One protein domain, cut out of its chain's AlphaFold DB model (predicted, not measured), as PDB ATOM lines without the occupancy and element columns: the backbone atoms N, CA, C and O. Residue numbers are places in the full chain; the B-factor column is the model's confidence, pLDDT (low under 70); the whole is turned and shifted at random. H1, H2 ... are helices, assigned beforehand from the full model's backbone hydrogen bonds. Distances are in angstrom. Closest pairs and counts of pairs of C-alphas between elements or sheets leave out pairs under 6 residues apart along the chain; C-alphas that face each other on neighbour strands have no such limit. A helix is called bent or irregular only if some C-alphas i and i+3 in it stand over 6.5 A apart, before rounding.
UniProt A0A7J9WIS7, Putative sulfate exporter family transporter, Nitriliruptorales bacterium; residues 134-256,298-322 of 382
ATOM      1  N   LEU A 134       2.300  -4.386 -33.599       51.53
ATOM      2  CA  LEU A 134       2.537  -3.369 -34.638       51.53
ATOM      3  C   LEU A 134       4.020  -3.100 -34.932       51.53
ATOM      4  O   LEU A 134       4.330  -2.597 -36.007       51.53
ATOM      5  N   LEU A 135       4.931  -3.422 -34.008       57.00
ATOM      6  CA  LEU A 135       6.369  -3.156 -34.170       57.00
ATOM      7  C   LEU A 135       7.194  -4.426 -34.419       57.00
ATOM      8  O   LEU A 135       8.397  -4.330 -34.635       57.00
ATOM      9  N   GLY A 136       6.569  -5.611 -34.401       59.78
ATOM     10  CA  GLY A 136       7.261  -6.888 -34.624       59.78
ATOM     11  C   GLY A 136       8.336  -7.201 -33.576       59.78
ATOM     12  O   GLY A 136       9.239  -7.988 -33.843       59.78
ATOM     13  N   LEU A 137       8.266  -6.567 -32.403       65.44
ATOM     14  CA  LEU A 137       9.240  -6.729 -31.330       65.44
ATOM     15  C   LEU A 137       8.815  -7.903 -30.440       65.44
ATOM     16  O   LEU A 137       7.784  -7.839 -29.771       65.44
ATOM     17  N   SER A 138       9.606  -8.973 -30.449       66.38
ATOM     18  CA  SER A 138       9.441 -10.155 -29.595       66.38
ATOM     19  C   SER A 138      10.326 -10.073 -28.346       66.38
ATOM     20  O   SER A 138      11.368  -9.422 -28.374       66.38
ATOM     21  N   GLY A 139       9.948 -10.772 -27.273       75.06
ATOM     22  CA  GLY A 139      10.773 -10.919 -26.067       75.06
ATOM     23  C   GLY A 139      10.573  -9.823 -25.015       75.06
ATOM     24  O   GLY A 139       9.513  -9.202 -24.928       75.06
ATOM     25  N   ALA A 140      11.596  -9.599 -24.186       80.44
ATOM     26  CA  ALA A 140      11.537  -8.690 -23.038       80.44
ATOM     27  C   ALA A 140      11.693  -7.203 -23.422       80.44
ATOM     28  O   ALA A 140      11.320  -6.319 -22.648       80.44
ATOM     29  N   LEU A 141      12.205  -6.906 -24.621       85.44
ATOM     30  CA  LEU A 141      12.532  -5.550 -25.076       85.44
ATOM     31  C   LEU A 141      11.366  -4.533 -25.024       85.44
ATOM     32  O   LEU A 141      11.573  -3.440 -24.489       85.44
ATOM     33  N   PRO A 142      10.135  -4.833 -25.488       85.56
ATOM     34  CA  PRO A 142       9.013  -3.893 -25.382       85.56
ATOM     35  C   PRO A 142       8.666  -3.554 -23.931       85.56
ATOM     36  O   PRO A 142       8.357  -2.406 -23.610       85.56
ATOM     37  N   LEU A 143       8.745  -4.550 -23.046       83.56
ATOM     38  CA  LEU A 143       8.452  -4.389 -21.628       83.56
ATOM     39  C   LEU A 143       9.551  -3.580 -20.930       83.56
ATOM     40  O   LEU A 143       9.242  -2.700 -20.131       83.56
ATOM     41  N   LEU A 144      10.817  -3.801 -21.289       85.94
ATOM     42  CA  LEU A 144      11.943  -2.988 -20.827       85.94
ATOM     43  C   LEU A 144      11.782  -1.515 -21.220       85.94
ATOM     44  O   LEU A 144      11.954  -0.638 -20.373       85.94
ATOM     45  N   ILE A 145      11.403  -1.229 -22.469       88.19
ATOM     46  CA  ILE A 145      11.161   0.147 -22.932       88.19
ATOM     47  C   ILE A 145       9.961   0.762 -22.202       88.19
ATOM     48  O   ILE A 145      10.029   1.914 -21.764       88.19
ATOM     49  N   ALA A 146       8.879   0.002 -22.018       85.62
ATOM     50  CA  ALA A 146       7.697   0.465 -21.295       85.62
ATOM     51  C   ALA A 146       8.023   0.814 -19.832       85.62
ATOM     52  O   ALA A 146       7.688   1.904 -19.365       85.62
ATOM     53  N   VAL A 147       8.738  -0.067 -19.128       84.12
ATOM     54  CA  VAL A 147       9.176   0.150 -17.740       84.12
ATOM     55  C   VAL A 147      10.150   1.326 -17.643       84.12
ATOM     56  O   VAL A 147       9.990   2.191 -16.777       84.12
ATOM     57  N   GLY A 148      11.126   1.399 -18.551       84.31
ATOM     58  CA  GLY A 148      12.092   2.495 -18.619       84.31
ATOM     59  C   GLY A 148      11.419   3.852 -18.813       84.31
ATOM     60  O   GLY A 148      11.752   4.813 -18.120       84.31
ATOM     61  N   THR A 149      10.416   3.920 -19.689       84.25
ATOM     62  CA  THR A 149       9.666   5.156 -19.972       84.25
ATOM     63  C   THR A 149       8.737   5.546 -18.818       84.25
ATOM     64  O   THR A 149       8.587   6.729 -18.520       84.25
ATOM     65  N   ALA A 150       8.135   4.574 -18.126       80.88
ATOM     66  CA  ALA A 150       7.206   4.844 -17.030       80.88
ATOM     67  C   ALA A 150       7.896   5.405 -15.770       80.88
ATOM     68  O   ALA A 150       7.383   6.343 -15.147       80.88
ATOM     69  N   ILE A 151       9.053   4.847 -15.390       77.50
ATOM     70  CA  ILE A 151       9.703   5.126 -14.100       77.50
ATOM     71  C   ILE A 151      10.718   6.272 -14.226       77.50
ATOM     72  O   ILE A 151      10.370   7.432 -13.987       77.50
ATOM     73  N   CYS A 152      11.974   5.971 -14.565       76.12
ATOM     74  CA  CYS A 152      13.073   6.944 -14.532       76.12
ATOM     75  C   CYS A 152      14.199   6.660 -15.546       76.12
ATOM     76  O   CYS A 152      15.341   7.061 -15.331       76.12
ATOM     77  N   GLY A 153      13.888   5.994 -16.661       81.75
ATOM     78  CA  GLY A 153      14.840   5.763 -17.748       81.75
ATOM     79  C   GLY A 153      15.750   4.558 -17.507       81.75
ATOM     80  O   GLY A 153      15.297   3.496 -17.075       81.75
ATOM     81  N   ASN A 154      17.041   4.710 -17.807       85.31
ATOM     82  CA  ASN A 154      17.988   3.595 -17.943       85.31
ATOM     83  C   ASN A 154      18.166   2.771 -16.656       85.31
ATOM     84  O   ASN A 154      18.328   1.555 -16.726       85.31
ATOM     85  N   SER A 155      18.089   3.399 -15.478       80.50
ATOM     86  CA  SER A 155      18.203   2.692 -14.194       80.50
ATOM     87  C   SER A 155      17.077   1.686 -13.974       80.50
ATOM     88  O   SER A 155      17.312   0.626 -13.401       80.50
ATOM     89  N   ALA A 156      15.865   1.990 -14.448       82.88
ATOM     90  CA  ALA A 156      14.738   1.073 -14.345       82.88
ATOM     91  C   ALA A 156      14.931  -0.144 -15.260       82.88
ATOM     92  O   ALA A 156      14.691  -1.261 -14.820       82.88
ATOM     93  N   ILE A 157      15.444   0.068 -16.477       85.50
ATOM     94  CA  ILE A 157      15.748  -1.002 -17.441       85.50
ATOM     95  C   ILE A 157      16.765  -1.985 -16.848       85.50
ATOM     96  O   ILE A 157      16.546  -3.190 -16.866       85.50
ATOM     97  N   ILE A 158      17.861  -1.473 -16.280       84.31
ATOM     98  CA  ILE A 158      18.920  -2.307 -15.692       84.31
ATOM     99  C   ILE A 158      18.408  -3.054 -14.452       84.31
ATOM    100  O   ILE A 158      18.765  -4.208 -14.237       84.31
ATOM    101  N   ALA A 159      17.558  -2.416 -13.642       79.19
ATOM    102  CA  ALA A 159      17.002  -3.034 -12.442       79.19
ATOM    103  C   ALA A 159      15.981  -4.141 -12.752       79.19
ATOM    104  O   ALA A 159      15.896  -5.110 -11.998       79.19
ATOM    105  N   THR A 160      15.205  -4.014 -13.834       78.62
ATOM    106  CA  THR A 160      14.203  -5.021 -14.215       78.62
ATOM    107  C   THR A 160      14.727  -6.081 -15.172       78.62
ATOM    108  O   THR A 160      14.118  -7.144 -15.251       78.62
ATOM    109  N   ALA A 161      15.865  -5.858 -15.834       83.06
ATOM    110  CA  ALA A 161      16.458  -6.824 -16.757       83.06
ATOM    111  C   ALA A 161      16.626  -8.243 -16.168       83.06
ATOM    112  O   ALA A 161      16.157  -9.183 -16.810       83.06
ATOM    113  N   PRO A 162      17.166  -8.444 -14.942       77.81
ATOM    114  CA  PRO A 162      17.282  -9.786 -14.360       77.81
ATOM    115  C   PRO A 162      15.931 -10.416 -13.998       77.81
ATOM    116  O   PRO A 162      15.798 -11.632 -13.992       77.81
ATOM    117  N   ALA A 163      14.926  -9.593 -13.675       75.81
ATOM    118  CA  ALA A 163      13.588 -10.069 -13.329       75.81
ATOM    119  C   ALA A 163      12.784 -10.515 -14.561       75.81
ATOM    120  O   ALA A 163      11.847 -11.298 -14.425       75.81
ATOM    121  N   LEU A 164      13.145 -10.012 -15.745       78.75
ATOM    122  CA  LEU A 164      12.525 -10.344 -17.028       78.75
ATOM    123  C   LEU A 164      13.333 -11.365 -17.842       78.75
ATOM    124  O   LEU A 164      12.968 -11.612 -18.986       78.75
ATOM    125  N   ASP A 165      14.416 -11.917 -17.277       76.69
ATOM    126  CA  ASP A 165      15.370 -12.800 -17.972       76.69
ATOM    127  C   ASP A 165      15.808 -12.225 -19.335       76.69
ATOM    128  O   ASP A 165      15.846 -12.911 -20.355       76.69
ATOM    129  N   ALA A 166      16.054 -10.910 -19.370       81.25
ATOM    130  CA  ALA A 166      16.341 -10.203 -20.609       81.25
ATOM    131  C   ALA A 166      17.793 -10.409 -21.057       81.25
ATOM    132  O   ALA A 166      18.728 -10.192 -20.283       81.25
ATOM    133  N   ASP A 167      17.978 -10.733 -22.337       84.81
ATOM    134  CA  ASP A 167      19.300 -10.821 -22.954       84.81
ATOM    135  C   ASP A 167      20.017  -9.455 -22.942       84.81
ATOM    136  O   ASP A 167      19.406  -8.400 -23.132       84.81
ATOM    137  N   GLU A 168      21.349  -9.455 -22.815       84.06
ATOM    138  CA  GLU A 168      22.164  -8.223 -22.811       84.06
ATOM    139  C   GLU A 168      21.964  -7.363 -24.071       84.06
ATOM    140  O   GLU A 168      22.064  -6.130 -24.018       84.06
ATOM    141  N   ARG A 169      21.642  -8.003 -25.205       84.44
ATOM    142  CA  ARG A 169      21.289  -7.323 -26.459       84.44
ATOM    143  C   ARG A 169      20.024  -6.484 -26.296       84.44
ATOM    144  O   ARG A 169      20.044  -5.307 -26.650       84.44
ATOM    145  N   ASP A 170      18.970  -7.048 -25.711       85.69
ATOM    146  CA  ASP A 170      17.692  -6.361 -25.511       85.69
ATOM    147  C   ASP A 170      17.836  -5.195 -24.529       85.69
ATOM    148  O   ASP A 170      17.322  -4.102 -24.770       85.69
ATOM    149  N   VAL A 171      18.602  -5.394 -23.453       86.69
ATOM    150  CA  VAL A 171      18.921  -4.335 -22.483       86.69
ATOM    151  C   VAL A 171      19.667  -3.190 -23.161       86.69
ATOM    152  O   VAL A 171      19.283  -2.027 -23.017       86.69
ATOM    153  N   SER A 172      20.699  -3.507 -23.945       86.75
ATOM    154  CA  SER A 172      21.503  -2.511 -24.659       86.75
ATOM    155  C   SER A 172      20.674  -1.741 -25.689       86.75
ATOM    156  O   SER A 172      20.765  -0.514 -25.755       86.75
ATOM    157  N   PHE A 173      19.820  -2.428 -26.456       87.31
ATOM    158  CA  PHE A 173      18.913  -1.791 -27.414       87.31
ATOM    159  C   PHE A 173      17.867  -0.907 -26.728       87.31
ATOM    160  O   PHE A 173      17.619   0.209 -27.191       87.31
ATOM    161  N   ALA A 174      17.275  -1.360 -25.621       88.44
ATOM    162  CA  ALA A 174      16.304  -0.576 -24.860       88.44
ATOM    163  C   ALA A 174      16.940   0.702 -24.289       88.44
ATOM    164  O   ALA A 174      16.400   1.797 -24.468       88.44
ATOM    165  N   VAL A 175      18.121   0.578 -23.672       88.50
ATOM    166  CA  VAL A 175      18.910   1.704 -23.149       88.50
ATOM    167  C   VAL A 175      19.277   2.686 -24.261       88.50
ATOM    168  O   VAL A 175      19.066   3.891 -24.106       88.50
ATOM    169  N   ALA A 176      19.776   2.193 -25.397       88.31
ATOM    170  CA  ALA A 176      20.141   3.026 -26.540       88.31
ATOM    171  C   ALA A 176      18.932   3.792 -27.090       88.31
ATOM    172  O   ALA A 176      19.014   4.996 -27.320       88.31
ATOM    173  N   THR A 177      17.794   3.112 -27.248       88.62
ATOM    174  CA  THR A 177      16.564   3.703 -27.794       88.62
ATOM    175  C   THR A 177      16.025   4.805 -26.885       88.62
ATOM    176  O   THR A 177      15.762   5.910 -27.355       88.62
ATOM    177  N   ILE A 178      15.915   4.550 -25.578       89.19
ATOM    178  CA  ILE A 178      15.438   5.550 -24.609       89.19
ATOM    179  C   ILE A 178      16.400   6.736 -24.523       89.19
ATOM    180  O   ILE A 178      15.962   7.888 -24.522       89.19
ATOM    181  N   THR A 179      17.708   6.473 -24.517       88.56
ATOM    182  CA  THR A 179      18.720   7.536 -24.486       88.56
ATOM    183  C   THR A 179      18.650   8.394 -25.748       88.56
ATOM    184  O   THR A 179      18.710   9.618 -25.649       88.56
ATOM    185  N   LEU A 180      18.469   7.782 -26.922       89.50
ATOM    186  CA  LEU A 180      18.356   8.482 -28.201       89.50
ATOM    187  C   LEU A 180      17.100   9.356 -28.265       89.50
ATOM    188  O   LEU A 180      17.197  10.531 -28.617       89.50
ATOM    189  N   VAL A 181      15.937   8.817 -27.889       89.50
ATOM    190  CA  VAL A 181      14.680   9.586 -27.820       89.50
ATOM    191  C   VAL A 181      14.825  10.758 -26.854       89.50
ATOM    192  O   VAL A 181      14.428  11.881 -27.162       89.50
ATOM    193  N   GLY A 182      15.454  10.517 -25.708       90.12
ATOM    194  CA  GLY A 182      15.750  11.548 -24.731       90.12
ATOM    195  C   GLY A 182      16.701  12.628 -25.252       90.12
ATOM    196  O   GLY A 182      16.457  13.811 -25.043       90.12
ATOM    197  N   LEU A 183      17.739  12.260 -26.007       89.75
ATOM    198  CA  LEU A 183      18.655  13.215 -26.633       89.75
ATOM    199  C   LEU A 183      17.941  14.093 -27.669       89.75
ATOM    200  O   LEU A 183      18.155  15.305 -27.701       89.75
ATOM    201  N   VAL A 184      17.058  13.502 -28.478       91.88
ATOM    202  CA  VAL A 184      16.197  14.260 -29.400       91.88
ATOM    203  C   VAL A 184      15.314  15.231 -28.617       91.88
ATOM    204  O   VAL A 184      15.213  16.398 -28.994       91.88
ATOM    205  N   ALA A 185      14.732  14.793 -27.498       89.44
ATOM    206  CA  ALA A 185      13.934  15.656 -26.633       89.44
ATOM    207  C   ALA A 185      14.753  16.826 -26.056       89.44
ATOM    208  O   ALA A 185      14.259  17.948 -26.050       89.44
ATOM    209  N   VAL A 186      16.010  16.616 -25.650       91.69
ATOM    210  CA  VAL A 186      16.877  17.693 -25.129       91.69
ATOM    211  C   VAL A 186      17.053  18.833 -26.128       91.69
ATOM    212  O   VAL A 186      17.098  19.990 -25.723       91.69
ATOM    213  N   VAL A 187      17.138  18.522 -27.421       92.00
ATOM    214  CA  VAL A 187      17.276  19.537 -28.476       92.00
ATOM    215  C   VAL A 187      15.918  20.121 -28.861       92.00
ATOM    216  O   VAL A 187      15.792  21.328 -29.056       92.00
ATOM    217  N   LEU A 188      14.889  19.279 -28.960       93.19
ATOM    218  CA  LEU A 188      13.576  19.679 -29.458       93.19
ATOM    219  C   LEU A 188      12.784  20.515 -28.442       93.19
ATOM    220  O   LEU A 188      12.122  21.475 -28.825       93.19
ATOM    221  N   TYR A 189      12.851  20.180 -27.153       92.81
ATOM    222  CA  TYR A 189      12.040  20.821 -26.115       92.81
ATOM    223  C   TYR A 189      12.354  22.311 -25.935       92.81
ATOM    224  O   TYR A 189      11.398  23.082 -25.931       92.81
ATOM    225  N   PRO A 190      13.623  22.761 -25.850       91.62
ATOM    226  CA  PRO A 190      13.928  24.188 -25.767       91.62
ATOM    227  C   PRO A 190      13.399  24.967 -26.974       91.62
ATOM    228  O   PRO A 190      12.809  26.030 -26.805       91.62
ATOM    229  N   VAL A 191      13.545  24.413 -28.186       92.62
ATOM    230  CA  VAL A 191      13.039  25.033 -29.423       92.62
ATOM    231  C   VAL A 191      11.520  25.172 -29.361       92.62
ATOM    232  O   VAL A 191      10.996  26.260 -29.591       92.62
ATOM    233  N   LEU A 192      10.817  24.106 -28.971       92.44
ATOM    234  CA  LEU A 192       9.368  24.145 -28.775       92.44
ATOM    235  C   LEU A 192       8.969  25.155 -27.692       92.44
ATOM    236  O   LEU A 192       8.036  25.929 -27.898       92.44
ATOM    237  N   GLY A 193       9.715  25.209 -26.588       90.75
ATOM    238  CA  GLY A 193       9.546  26.166 -25.497       90.75
ATOM    239  C   GLY A 193       9.535  27.613 -25.981       90.75
ATOM    240  O   GLY A 193       8.607  28.363 -25.670       90.75
ATOM    241  N   VAL A 194      10.519  27.968 -26.814       91.25
ATOM    242  CA  VAL A 194      10.637  29.308 -27.406       91.25
ATOM    243  C   VAL A 194       9.493  29.570 -28.383       91.25
ATOM    244  O   VAL A 194       8.871  30.627 -28.313       91.25
ATOM    245  N   THR A 195       9.165  28.618 -29.265       92.06
ATOM    246  CA  THR A 195       8.080  28.804 -30.254       92.06
ATOM    247  C   THR A 195       6.703  28.967 -29.617       92.06
ATOM    248  O   THR A 195       5.853  29.664 -30.163       92.06
ATOM    249  N   LEU A 196       6.487  28.351 -28.454       91.81
ATOM    250  CA  LEU A 196       5.249  28.449 -27.683       91.81
ATOM    251  C   LEU A 196       5.234  29.659 -26.736       91.81
ATOM    252  O   LEU A 196       4.212  29.910 -26.101       91.81
ATOM    253  N   GLY A 197       6.344  30.398 -26.611       90.44
ATOM    254  CA  GLY A 197       6.456  31.548 -25.709       90.44
ATOM    255  C   GLY A 197       6.273  31.183 -24.233       90.44
ATOM    256  O   GLY A 197       5.700  31.960 -23.468       90.44
ATOM    257  N   LEU A 198       6.705  29.985 -23.827       91.69
ATOM    258  CA  LEU A 198       6.510  29.488 -22.464       91.69
ATOM    259  C   LEU A 198       7.329  30.300 -21.449       91.69
ATOM    260  O   LEU A 198       8.505  30.598 -21.652       91.69
ATOM    261  N   THR A 199       6.717  30.611 -20.306       94.50
ATOM    262  CA  THR A 199       7.437  31.199 -19.169       94.50
ATOM    263  C   THR A 199       8.419  30.189 -18.572       94.50
ATOM    264  O   THR A 199       8.219  28.979 -18.697       94.50
ATOM    265  N   ASP A 200       9.442  30.664 -17.855       92.31
ATOM    266  CA  ASP A 200      10.433  29.803 -17.187       92.31
ATOM    267  C   ASP A 200       9.787  28.715 -16.317       92.31
ATOM    268  O   ASP A 200      10.195  27.553 -16.332       92.31
ATOM    269  N   THR A 201       8.733  29.076 -15.583       93.75
ATOM    270  CA  THR A 201       7.980  28.142 -14.744       93.75
ATOM    271  C   THR A 201       7.198  27.131 -15.576       93.75
ATOM    272  O   THR A 201       7.237  25.939 -15.271       93.75
ATOM    273  N   GLY A 202       6.523  27.578 -16.639       92.88
ATOM    274  CA  GLY A 202       5.755  26.704 -17.527       92.88
ATOM    275  C   GLY A 202       6.643  25.696 -18.255       92.88
ATOM    276  O   GLY A 202       6.375  24.494 -18.211       92.88
ATOM    277  N   TYR A 203       7.741  26.167 -18.851       95.00
ATOM    278  CA  TYR A 203       8.716  25.302 -19.509       95.00
ATOM    279  C   TYR A 203       9.387  24.353 -18.511       95.00
ATOM    280  O   TYR A 203       9.474  23.157 -18.780       95.00
ATOM    281  N   GLY A 204       9.790  24.843 -17.333       92.62
ATOM    282  CA  GLY A 204      10.417  24.018 -16.301       92.62
ATOM    283  C   GLY A 204       9.526  22.862 -15.834       92.62
ATOM    284  O   GLY A 204       9.979  21.719 -15.758       92.62
ATOM    285  N   MET A 205       8.237  23.119 -15.583       93.94
ATOM    286  CA  MET A 205       7.277  22.066 -15.219       93.94
ATOM    287  C   MET A 205       7.037  21.076 -16.363       93.94
ATOM    288  O   MET A 205       6.984  19.864 -16.140       93.94
ATOM    289  N   TRP A 206       6.925  21.574 -17.593       94.12
ATOM    290  CA  TRP A 206       6.710  20.735 -18.768       94.12
ATOM    291  C   TRP A 206       7.917  19.836 -19.069       94.12
ATOM    292  O   TRP A 206       7.782  18.616 -19.126       94.12
ATOM    293  N   ALA A 207       9.120  20.404 -19.163       92.88
ATOM    294  CA  ALA A 207      10.347  19.651 -19.410       92.88
ATOM    295  C   ALA A 207      10.642  18.644 -18.283       92.88
ATOM    296  O   ALA A 207      11.013  17.501 -18.555       92.88
ATOM    297  N   GLY A 208      10.422  19.032 -17.020       90.12
ATOM    298  CA  GLY A 208      10.640  18.164 -15.857       90.12
ATOM    299  C   GLY A 208       9.688  16.966 -15.771       90.12
ATOM    300  O   GLY A 208      10.055  15.933 -15.207       90.12
ATOM    301  N   THR A 209       8.482  17.074 -16.338       89.38
ATOM    302  CA  THR A 209       7.501  15.973 -16.377       89.38
ATOM    303  C   THR A 209       7.645  15.096 -17.614       89.38
ATOM    304  O   THR A 209       7.452  13.885 -17.519       89.38
ATOM    305  N   ALA A 210       8.000  15.684 -18.754       89.75
ATOM    306  CA  ALA A 210       8.021  14.990 -20.032       89.75
ATOM    307  C   ALA A 210       9.317  14.205 -20.293       89.75
ATOM    308  O   ALA A 210       9.275  13.135 -20.899       89.75
ATOM    309  N   ILE A 211      10.470  14.702 -19.833       89.69
ATOM    310  CA  ILE A 211      11.758  14.047 -20.086       89.69
ATOM    311  C   ILE A 211      12.021  12.971 -19.020       89.69
ATOM    312  O   ILE A 211      11.975  13.214 -17.809       89.69
ATOM    313  N   GLY A 212      12.299  11.748 -19.481       86.50
ATOM    314  CA  GLY A 212      12.437  10.545 -18.652       86.50
ATOM    315  C   GLY A 212      13.722  10.469 -17.819       86.50
ATOM    316  O   GLY A 212      13.664   9.984 -16.688       86.50
ATOM    317  N   ASP A 213      14.841  11.010 -18.305       87.19
ATOM    318  CA  ASP A 213      16.137  10.983 -17.614       87.19
ATOM    319  C   ASP A 213      16.474  12.333 -16.954       87.19
ATOM    320  O   ASP A 213      16.285  13.404 -17.526       87.19
ATOM    321  N   THR A 214      17.010  12.279 -15.736       87.56
ATOM    322  CA  THR A 214      17.385  13.460 -14.944       87.56
ATOM    323  C   THR A 214      18.525  14.235 -15.599       87.56
ATOM    324  O   THR A 214      18.497  15.464 -15.598       87.56
ATOM    325  N   SER A 215      19.504  13.541 -16.193       87.75
ATOM    326  CA  SER A 215      20.640  14.203 -16.855       87.75
ATOM    327  C   SER A 215      20.176  15.067 -18.038       87.75
ATOM    328  O   SER A 215      20.601  16.211 -18.204       87.75
ATOM    329  N   GLN A 216      19.213  14.546 -18.793       90.50
ATOM    330  CA  GLN A 216      18.603  15.188 -19.950       90.50
ATOM    331  C   GLN A 216      17.671  16.336 -19.553       90.50
ATOM    332  O   GLN A 216      17.711  17.389 -20.181       90.50
ATOM    333  N   VAL A 217      16.883  16.182 -18.481       91.81
ATOM    334  CA  VAL A 217      16.057  17.276 -17.931       91.81
ATOM    335  C   VAL A 217      16.925  18.477 -17.568       91.81
ATOM    336  O   VAL A 217      16.587  19.605 -17.913       91.81
ATOM    337  N   VAL A 218      18.050  18.242 -16.886       90.69
ATOM    338  CA  VAL A 218      18.986  19.306 -16.497       90.69
ATOM    339  C   VAL A 218      19.551  19.982 -17.748       90.69
ATOM    340  O   VAL A 218      19.488  21.204 -17.856       90.69
ATOM    341  N   ALA A 219      20.024  19.209 -18.728       88.94
ATOM    342  CA  ALA A 219      20.551  19.757 -19.979       88.94
ATOM    343  C   ALA A 219      19.514  20.608 -20.740       88.94
ATOM    344  O   ALA A 219      19.811  21.736 -21.126       88.94
ATOM    345  N   ALA A 220      18.286  20.108 -20.907       91.81
ATOM    346  CA  ALA A 220      17.208  20.809 -21.609       91.81
ATOM    347  C   ALA A 220      16.689  22.033 -20.836       91.81
ATOM    348  O   ALA A 220      16.319  23.044 -21.431       91.81
ATOM    349  N   GLY A 221      16.645  21.941 -19.505       91.88
ATOM    350  CA  GLY A 221      16.189  23.002 -18.615       91.88
ATOM    351  C   GLY A 221      17.138  24.197 -18.620       91.88
ATOM    352  O   GLY A 221      16.724  25.313 -18.926       91.88
ATOM    353  N   PHE A 222      18.422  23.952 -18.341       90.12
ATOM    354  CA  PHE A 222      19.453  24.998 -18.354       90.12
ATOM    355  C   PHE A 222      19.797  25.484 -19.766       90.12
ATOM    356  O   PHE A 222      20.271  26.608 -19.912       90.12
ATOM    357  N   GLY A 223      19.525  24.678 -20.799       88.19
ATOM    358  CA  GLY A 223      19.600  25.104 -22.195       88.19
ATOM    359  C   GLY A 223      18.529  26.126 -22.597       88.19
ATOM    360  O   GLY A 223      18.719  26.817 -23.593       88.19
ATOM    361  N   TYR A 224      17.433  26.245 -21.837       90.81
ATOM    362  CA  TYR A 224      16.406  27.273 -22.039       90.81
ATOM    363  C   TYR A 224      16.731  28.539 -21.241       90.81
ATOM    364  O   TYR A 224      17.075  29.566 -21.818       90.81
ATOM    365  N   THR A 225      16.679  28.459 -19.908       91.50
ATOM    366  CA  THR A 225      17.043  29.543 -18.981       91.50
ATOM    367  C   THR A 225      17.491  28.963 -17.635       91.50
ATOM    368  O   THR A 225      17.131  27.844 -17.260       91.50
ATOM    369  N   ALA A 226      18.256  29.732 -16.851       90.12
ATOM    370  CA  ALA A 226      18.685  29.297 -15.516       90.12
ATOM    371  C   ALA A 226      17.498  29.078 -14.553       90.12
ATOM    372  O   ALA A 226      17.514  28.135 -13.758       90.12
ATOM    373  N   GLY A 227      16.457  29.916 -14.650       89.75
ATOM    374  CA  GLY A 227      15.237  29.795 -13.848       89.75
ATOM    375  C   GLY A 227      14.466  28.514 -14.162       89.75
ATOM    376  O   GLY A 227      14.105  27.762 -13.252       89.75
ATOM    377  N   ALA A 228      14.290  28.203 -15.448       90.94
ATOM    378  CA  ALA A 228      13.597  26.990 -15.856       90.94
ATOM    379  C   ALA A 228      14.378  25.712 -15.522       90.94
ATOM    380  O   ALA A 228      13.775  24.723 -15.101       90.94
ATOM    381  N   GLY A 229      15.712  25.734 -15.636       89.75
ATOM    382  CA  GLY A 229      16.576  24.619 -15.240       89.75
ATOM    383  C   GLY A 229      16.427  24.235 -13.767       89.75
ATOM    384  O   GLY A 229      16.318  23.047 -13.440       89.75
ATOM    385  N   GLY A 230      16.337  25.227 -12.876       89.81
ATOM    386  CA  GLY A 230      16.063  25.000 -11.455       89.81
ATOM    387  C   GLY A 230      14.713  24.318 -11.221       89.81
ATOM    388  O   GLY A 230      14.645  23.292 -10.543       89.81
ATOM    389  N   ILE A 231      13.650  24.840 -11.839       92.56
ATOM    390  CA  ILE A 231      12.281  24.316 -11.693       92.56
ATOM    391  C   ILE A 231      12.171  22.897 -12.261       92.56
ATOM    392  O   ILE A 231      11.657  22.007 -11.584       92.56
ATOM    393  N   ALA A 232      12.708  22.656 -13.458       93.00
ATOM    394  CA  ALA A 232      12.702  21.340 -14.094       93.00
ATOM    395  C   ALA A 232      13.413  20.285 -13.237       93.00
ATOM    396  O   ALA A 232      12.912  19.172 -13.063       93.00
ATOM    397  N   THR A 233      14.550  20.658 -12.643       90.06
ATOM    398  CA  THR A 233      15.306  19.781 -11.743       90.06
ATOM    399  C   THR A 233      14.500  19.442 -10.492       90.06
ATOM    400  O   THR A 233      14.420  18.272 -10.120       90.06
ATOM    401  N   ILE A 234      13.866  20.438  -9.860       90.00
ATOM    402  CA  ILE A 234      13.025  20.222  -8.674       90.00
ATOM    403  C   ILE A 234      11.881  19.264  -9.009       90.00
ATOM    404  O   ILE A 234      11.745  18.237  -8.350       90.00
ATOM    405  N   VAL A 235      11.119  19.540 -10.072       90.50
ATOM    406  CA  VAL A 235       9.990  18.697 -10.509       90.50
ATOM    407  C   VAL A 235      10.437  17.253 -10.745       90.50
ATOM    408  O   VAL A 235       9.786  16.311 -10.280       90.50
ATOM    409  N   LYS A 236      11.581  17.062 -11.410       89.56
ATOM    410  CA  LYS A 236      12.114  15.729 -11.698       89.56
ATOM    411  C   LYS A 236      12.524  14.975 -10.436       89.56
ATOM    412  O   LYS A 236      12.173  13.804 -10.277       89.56
ATOM    413  N   LEU A 237      13.239  15.639  -9.529       86.56
ATOM    414  CA  LEU A 237      13.652  15.050  -8.257       86.56
ATOM    415  C   LEU A 237      12.441  14.709  -7.388       86.56
ATOM    416  O   LEU A 237      12.385  13.606  -6.853       86.56
ATOM    417  N   THR A 238      11.438  15.585  -7.314       85.12
ATOM    418  CA  THR A 238      10.190  15.312  -6.593       85.12
ATOM    419  C   THR A 238       9.501  14.061  -7.131       85.12
ATOM    420  O   THR A 238       9.120  13.200  -6.343       85.12
ATOM    421  N   ARG A 239       9.406  13.883  -8.456       80.94
ATOM    422  CA  ARG A 239       8.821  12.666  -9.051       80.94
ATOM    423  C   ARG A 239       9.614  11.409  -8.691       80.94
ATOM    424  O   ARG A 239       9.014  10.403  -8.323       80.94
ATOM    425  N   ASN A 240      10.944  11.469  -8.742       78.31
ATOM    426  CA  ASN A 240      11.799  10.346  -8.347       78.31
ATOM    427  C   ASN A 240      11.610   9.988  -6.862       78.31
ATOM    428  O   ASN A 240      11.549   8.810  -6.515       78.31
ATOM    429  N   VAL A 241      11.460  10.996  -5.998       76.38
ATOM    430  CA  VAL A 241      11.190  10.806  -4.568       76.38
ATOM    431  C   VAL A 241       9.802  10.243  -4.324       76.38
ATOM    432  O   VAL A 241       9.675   9.408  -3.446       76.38
ATOM    433  N   LEU A 242       8.782  10.643  -5.086       72.75
ATOM    434  CA  LEU A 242       7.403  10.161  -4.939       72.75
ATOM    435  C   LEU A 242       7.200   8.724  -5.444       72.75
ATOM    436  O   LEU A 242       6.323   8.025  -4.941       72.75
ATOM    437  N   ILE A 243       8.025   8.242  -6.379       69.94
ATOM    438  CA  ILE A 243       8.003   6.829  -6.801       69.94
ATOM    439  C   ILE A 243       8.371   5.907  -5.631       69.94
ATOM    440  O   ILE A 243       7.755   4.856  -5.469       69.94
ATOM    441  N   ALA A 244       9.318   6.310  -4.778       67.12
ATOM    442  CA  ALA A 244       9.720   5.531  -3.612       67.12
ATOM    443  C   ALA A 244       8.543   5.182  -2.672       67.12
ATOM    444  O   ALA A 244       8.237   3.999  -2.556       67.12
ATOM    445  N   PRO A 245       7.827   6.131  -2.039       64.88
ATOM    446  CA  PRO A 245       6.730   5.826  -1.127       64.88
ATOM    447  C   PRO A 245       5.569   5.111  -1.819       64.88
ATOM    448  O   PRO A 245       4.909   4.309  -1.167       64.88
ATOM    449  N   VAL A 246       5.333   5.327  -3.118       69.12
ATOM    450  CA  VAL A 246       4.310   4.580  -3.870       69.12
ATOM    451  C   VAL A 246       4.682   3.099  -3.975       69.12
ATOM    452  O   VAL A 246       3.854   2.238  -3.683       69.12
ATOM    453  N   VAL A 247       5.937   2.788  -4.314       64.25
ATOM    454  CA  VAL A 247       6.439   1.404  -4.342       64.25
ATOM    455  C   VAL A 247       6.413   0.784  -2.941       64.25
ATOM    456  O   VAL A 247       6.032  -0.376  -2.788       64.25
ATOM    457  N   LEU A 248       6.746   1.559  -1.906       63.97
ATOM    458  CA  LEU A 248       6.681   1.103  -0.515       63.97
ATOM    459  C   LEU A 248       5.253   0.820  -0.052       63.97
ATOM    460  O   LEU A 248       4.999  -0.230   0.532       63.97
ATOM    461  N   GLY A 249       4.314   1.718  -0.346       71.00
ATOM    462  CA  GLY A 249       2.900   1.544  -0.025       71.00
ATOM    463  C   GLY A 249       2.307   0.325  -0.726       71.00
ATOM    464  O   GLY A 249       1.646  -0.489  -0.084       71.00
ATOM    465  N   ALA A 250       2.609   0.140  -2.015       64.38
ATOM    466  CA  ALA A 250       2.174  -1.029  -2.776       64.38
ATOM    467  C   ALA A 250       2.758  -2.340  -2.220       64.38
ATOM    468  O   ALA A 250       2.033  -3.324  -2.092       64.38
ATOM    469  N   GLY A 251       4.039  -2.350  -1.834       63.78
ATOM    470  CA  GLY A 251       4.678  -3.512  -1.209       63.78
ATOM    471  C   GLY A 251       4.068  -3.876   0.148       63.78
ATOM    472  O   GLY A 251       3.826  -5.052   0.417       63.78
ATOM    473  N   LEU A 252       3.754  -2.879   0.980       69.94
ATOM    474  CA  LEU A 252       3.102  -3.086   2.276       69.94
ATOM    475  C   LEU A 252       1.668  -3.607   2.113       69.94
ATOM    476  O   LEU A 252       1.308  -4.596   2.751       69.94
ATOM    477  N   LEU A 253       0.887  -3.022   1.200       69.62
ATOM    478  CA  LEU A 253      -0.469  -3.482   0.875       69.62
ATOM    479  C   LEU A 253      -0.467  -4.916   0.326       69.62
ATOM    480  O   LEU A 253      -1.233  -5.755   0.799       69.62
ATOM    481  N   ALA A 254       0.449  -5.240  -0.590       63.31
ATOM    482  CA  ALA A 254       0.605  -6.595  -1.121       63.31
ATOM    483  C   ALA A 254       1.029  -7.605  -0.037       63.31
ATOM    484  O   ALA A 254       0.546  -8.737  -0.025       63.31
ATOM    485  N   SER A 255       1.877  -7.196   0.912       57.72
ATOM    486  CA  SER A 255       2.280  -8.044   2.042       57.72
ATOM    487  C   SER A 255       1.173  -8.246   3.082       57.72
ATOM    488  O   SER A 255       1.144  -9.279   3.743       57.72
ATOM    489  N   SER A 256       0.233  -7.302   3.195       57.22
ATOM    490  CA  SER A 256      -0.898  -7.389   4.129       57.22
ATOM    491  C   SER A 256      -2.035  -8.304   3.652       57.22
ATOM    492  O   SER A 256      -2.825  -8.765   4.471       57.22
ATOM    493  N   LEU A 298      32.102  22.620   1.646       72.31
ATOM    494  CA  LEU A 298      31.473  21.323   1.393       72.31
ATOM    495  C   LEU A 298      30.417  21.417   0.287       72.31
ATOM    496  O   LEU A 298      30.410  20.578  -0.605       72.31
ATOM    497  N   ARG A 299      29.574  22.459   0.286       69.50
ATOM    498  CA  ARG A 299      28.618  22.698  -0.808       69.50
ATOM    499  C   ARG A 299      29.321  22.907  -2.148       69.50
ATOM    500  O   ARG A 299      28.898  22.309  -3.132       69.50
ATOM    501  N   GLY A 300      30.414  23.673  -2.179       77.06
ATOM    502  CA  GLY A 300      31.246  23.826  -3.376       77.06
ATOM    503  C   GLY A 300      31.780  22.487  -3.893       77.06
ATOM    504  O   GLY A 300      31.612  22.173  -5.069       77.06
ATOM    505  N   TRP A 301      32.335  21.654  -3.006       78.44
ATOM    506  CA  TRP A 301      32.807  20.312  -3.365       78.44
ATOM    507  C   TRP A 301      31.685  19.389  -3.840       78.44
ATOM    508  O   TRP A 301      31.876  18.664  -4.808       78.44
ATOM    509  N   VAL A 302      30.509  19.425  -3.212       78.44
ATOM    510  CA  VAL A 302      29.352  18.609  -3.618       78.44
ATOM    511  C   VAL A 302      28.843  19.019  -5.001       78.44
ATOM    512  O   VAL A 302      28.540  18.149  -5.816       78.44
ATOM    513  N   VAL A 303      28.781  20.321  -5.298       74.81
ATOM    514  CA  VAL A 303      28.375  20.817  -6.625       74.81
ATOM    515  C   VAL A 303      29.405  20.433  -7.688       74.81
ATOM    516  O   VAL A 303      29.023  19.914  -8.734       74.81
ATOM    517  N   LEU A 304      30.698  20.590  -7.396       80.44
ATOM    518  CA  LEU A 304      31.773  20.183  -8.302       80.44
ATOM    519  C   LEU A 304      31.739  18.671  -8.565       80.44
ATOM    520  O   LEU A 304      31.802  18.233  -9.710       80.44
ATOM    521  N   LEU A 305      31.595  17.859  -7.513       82.12
ATOM    522  CA  LEU A 305      31.488  16.405  -7.629       82.12
ATOM    523  C   LEU A 305      30.256  16.001  -8.437       82.12
ATOM    524  O   LEU A 305      30.360  15.117  -9.279       82.12
ATOM    525  N   ARG A 306      29.109  16.664  -8.239       75.00
ATOM    526  CA  ARG A 306      27.908  16.460  -9.062       75.00
ATOM    527  C   ARG A 306      28.217  16.690 -10.538       75.00
ATOM    528  O   ARG A 306      27.886  15.840 -11.358       75.00
ATOM    529  N   GLU A 307      28.822  17.825 -10.870       72.25
ATOM    530  CA  GLU A 307      29.135  18.184 -12.256       72.25
ATOM    531  C   GLU A 307      30.127  17.206 -12.881       72.25
ATOM    532  O   GLU A 307      29.865  16.677 -13.959       72.25
ATOM    533  N   VAL A 308      31.215  16.883 -12.178       80.56
ATOM    534  CA  VAL A 308      32.218  15.922 -12.651       80.56
ATOM    535  C   VAL A 308      31.605  14.534 -12.830       80.56
ATOM    536  O   VAL A 308      31.814  13.916 -13.868       80.56
ATOM    537  N   CYS A 309      30.805  14.047 -11.879       76.56
ATOM    538  CA  CYS A 309      30.149  12.743 -11.991       76.56
ATOM    539  C   CYS A 309      29.160  12.687 -13.162       76.56
ATOM    540  O   CYS A 309      29.142  11.691 -13.883       76.56
ATOM    541  N   ILE A 310      28.372  13.746 -13.389       71.50
ATOM    542  CA  ILE A 310      27.466  13.830 -14.546       71.50
ATOM    543  C   ILE A 310      28.270  13.828 -15.850       71.50
ATOM    544  O   ILE A 310      27.945  13.073 -16.764       71.50
ATOM    545  N   LEU A 311      29.346  14.616 -15.936       73.44
ATOM    546  CA  LEU A 311      30.204  14.670 -17.122       73.44
ATOM    547  C   LEU A 311      30.888  13.327 -17.405       73.44
ATOM    548  O   LEU A 311      30.911  12.887 -18.551       73.44
ATOM    549  N   VAL A 312      31.397  12.647 -16.375       78.56
ATOM    550  CA  VAL A 312      32.003  11.311 -16.498       78.56
ATOM    551  C   VAL A 312      30.963  10.277 -16.926       78.56
ATOM    552  O   VAL A 312      31.256   9.453 -17.789       78.56
ATOM    553  N   ALA A 313      29.742  10.334 -16.388       68.12
ATOM    554  CA  ALA A 313      28.655   9.449 -16.801       68.12
ATOM    555  C   ALA A 313      28.285   9.660 -18.279       68.12
ATOM    556  O   ALA A 313      28.214   8.691 -19.036       68.12
ATOM    557  N   LEU A 314      28.128  10.913 -18.718       65.56
ATOM    558  CA  LEU A 314      27.845  11.252 -20.118       65.56
ATOM    559  C   LEU A 314      28.991  10.829 -21.053       65.56
ATOM    560  O   LEU A 314      28.744  10.264 -22.120       65.56
ATOM    561  N   ALA A 315      30.242  11.031 -20.634       73.44
ATOM    562  CA  ALA A 315      31.417  10.562 -21.364       73.44
ATOM    563  C   ALA A 315      31.464   9.027 -21.453       73.44
ATOM    564  O   ALA A 315      31.804   8.485 -22.504       73.44
ATOM    565  N   GLY A 316      31.082   8.323 -20.385       68.62
ATOM    566  CA  GLY A 316      30.993   6.862 -20.343       68.62
ATOM    567  C   GLY A 316      29.939   6.304 -21.299       68.62
ATOM    568  O   GLY A 316      30.227   5.365 -22.040       68.62
ATOM    569  N   VAL A 317      28.754   6.921 -21.363       61.06
ATOM    570  CA  VAL A 317      27.709   6.555 -22.338       61.06
ATOM    571  C   VAL A 317      28.211   6.759 -23.773       61.06
ATOM    572  O   VAL A 317      28.034   5.882 -24.619       61.06
ATOM    573  N   GLY A 318      28.913   7.865 -24.042       58.97
ATOM    574  CA  GLY A 318      29.537   8.113 -25.346       58.97
ATOM    575  C   GLY A 318      30.655   7.122 -25.695       58.97
ATOM    576  O   GLY A 318      30.774   6.705 -26.847       58.97
ATOM    577  N   ALA A 319      31.456   6.703 -24.711       60.19
ATOM    578  CA  ALA A 319      32.562   5.764 -24.900       60.19
ATOM    579  C   ALA A 319      32.095   4.310 -25.095       60.19
ATOM    580  O   ALA A 319      32.710   3.577 -25.873       60.19
ATOM    581  N   CYS A 320      30.998   3.902 -24.447       51.31
ATOM    582  CA  CYS A 320      30.399   2.573 -24.617       51.31
ATOM    583  C   CYS A 320      29.686   2.393 -25.967       51.31
ATOM    584  O   CYS A 320      29.547   1.264 -26.430       51.31
ATOM    585  N   HIS A 321      29.308   3.469 -26.665       48.56
ATOM    586  CA  HIS A 321      28.676   3.396 -27.991       48.56
ATOM    587  C   HIS A 321      29.651   3.142 -29.163       48.56
ATOM    588  O   HIS A 321      29.381   3.500 -30.311       48.56
ATOM    589  N   ARG A 322      30.734   2.388 -28.931       46.22
ATOM    590  CA  ARG A 322      31.543   1.763 -29.995       46.22
ATOM    591  C   ARG A 322      31.166   0.303 -30.366       46.22
ATOM    592  O   ARG A 322      32.074  -0.439 -30.729       46.22
TER     593      ARG A 322
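This is residues 134 to 256 and 298 to 322 of the 382 residues of the protein "Putative sulfate exporter family transporter" of Nitriliruptorales bacterium (UniProt A0A7J9WIS7). One long helix, H3, runs past two helical groups set one beyond the other along it: the pair H1 and H2 packs on its first part, and H5 packs on its later part, with H4 and the first part of H6 packed on H5. Residues 244 to 256 of H6 stick out as a free arm, while H7 is set off from the rest, crossing near H5 without clear contact. The printed part has 148 residues with seven named helices, H1 to H7 in chain order, and no named strand; its class is all helix. The whole is compact, with a radius of gyration of the C-alphas of 17.0 A and spans of 44 by 42 by 37 A.

H1, residues 141 to 150, begins with C-alpha 141 at (12.532, -5.550, -25.076). H2 is residues 154 to 164; it is irregular, with C-alphas 159 and 162 7.0 A apart. H3, residues 168 to 195, is 40.3 A long and has a kink of 31 degrees near residue 188. H4 is residues 200 to 210 and H5 residues 214 to 222. H6, residues 226 to 256, is 46.0 A long and ends with C-alpha 256 at (-0.898, -7.389, 4.129). H7, residues 298 to 320, is 32.1 A long and ends with C-alpha 320 at (30.399, 2.573, -24.617).

H1, H2 and H3 form an up-and-down bundle, each helix running against the one before. H1 and H2, a hairpin, touch at a steep tilt of 45 degrees, their closest C-alphas, Gly 148 and Ile 157, 5.2 A apart. H3 touches H2 with residues 171 to 179 alone, at a shallow tilt of 30 degrees; the closest C-alphas are Asn 154 and Val 175, at 5.6 A. H3 touches H5 with residues 182 to 190 alone, the same way at a shallow tilt of 16 degrees; C-alphas 186 and 220 are closest, at 4.7 A. H4 and H5, a hairpin, touch, with C-alphas 208 and 217 closest at 5.9 A. H6 touches H4 with residues 227 to 236 alone, at a steep tilt of 38 degrees; the closest C-alphas, Gly 204 and Ala 232, are 4.2 A apart. H5 and H7 are close but not clearly touching, with C-alphas 215 and 310 closest at 7.2 A. Every O i to N i+4 pair is within hydrogen-bond range in H1, H4, H5 and H7, against 5 of 7 in H2, 22 of 24 in H3 and 25 of 27 in H6.

The C-alphas farthest apart, Leu 134 and Leu 298, are 52.4 A apart. Residues 257 to 297 are not printed, and C-alphas 256 and 298 are 43.4 A apart across this cut. The links printed whole are tight. Mean pLDDT of the printed part is 81.4; residues under 70 include 134 to 138, 250 to 256 and 316 to 322.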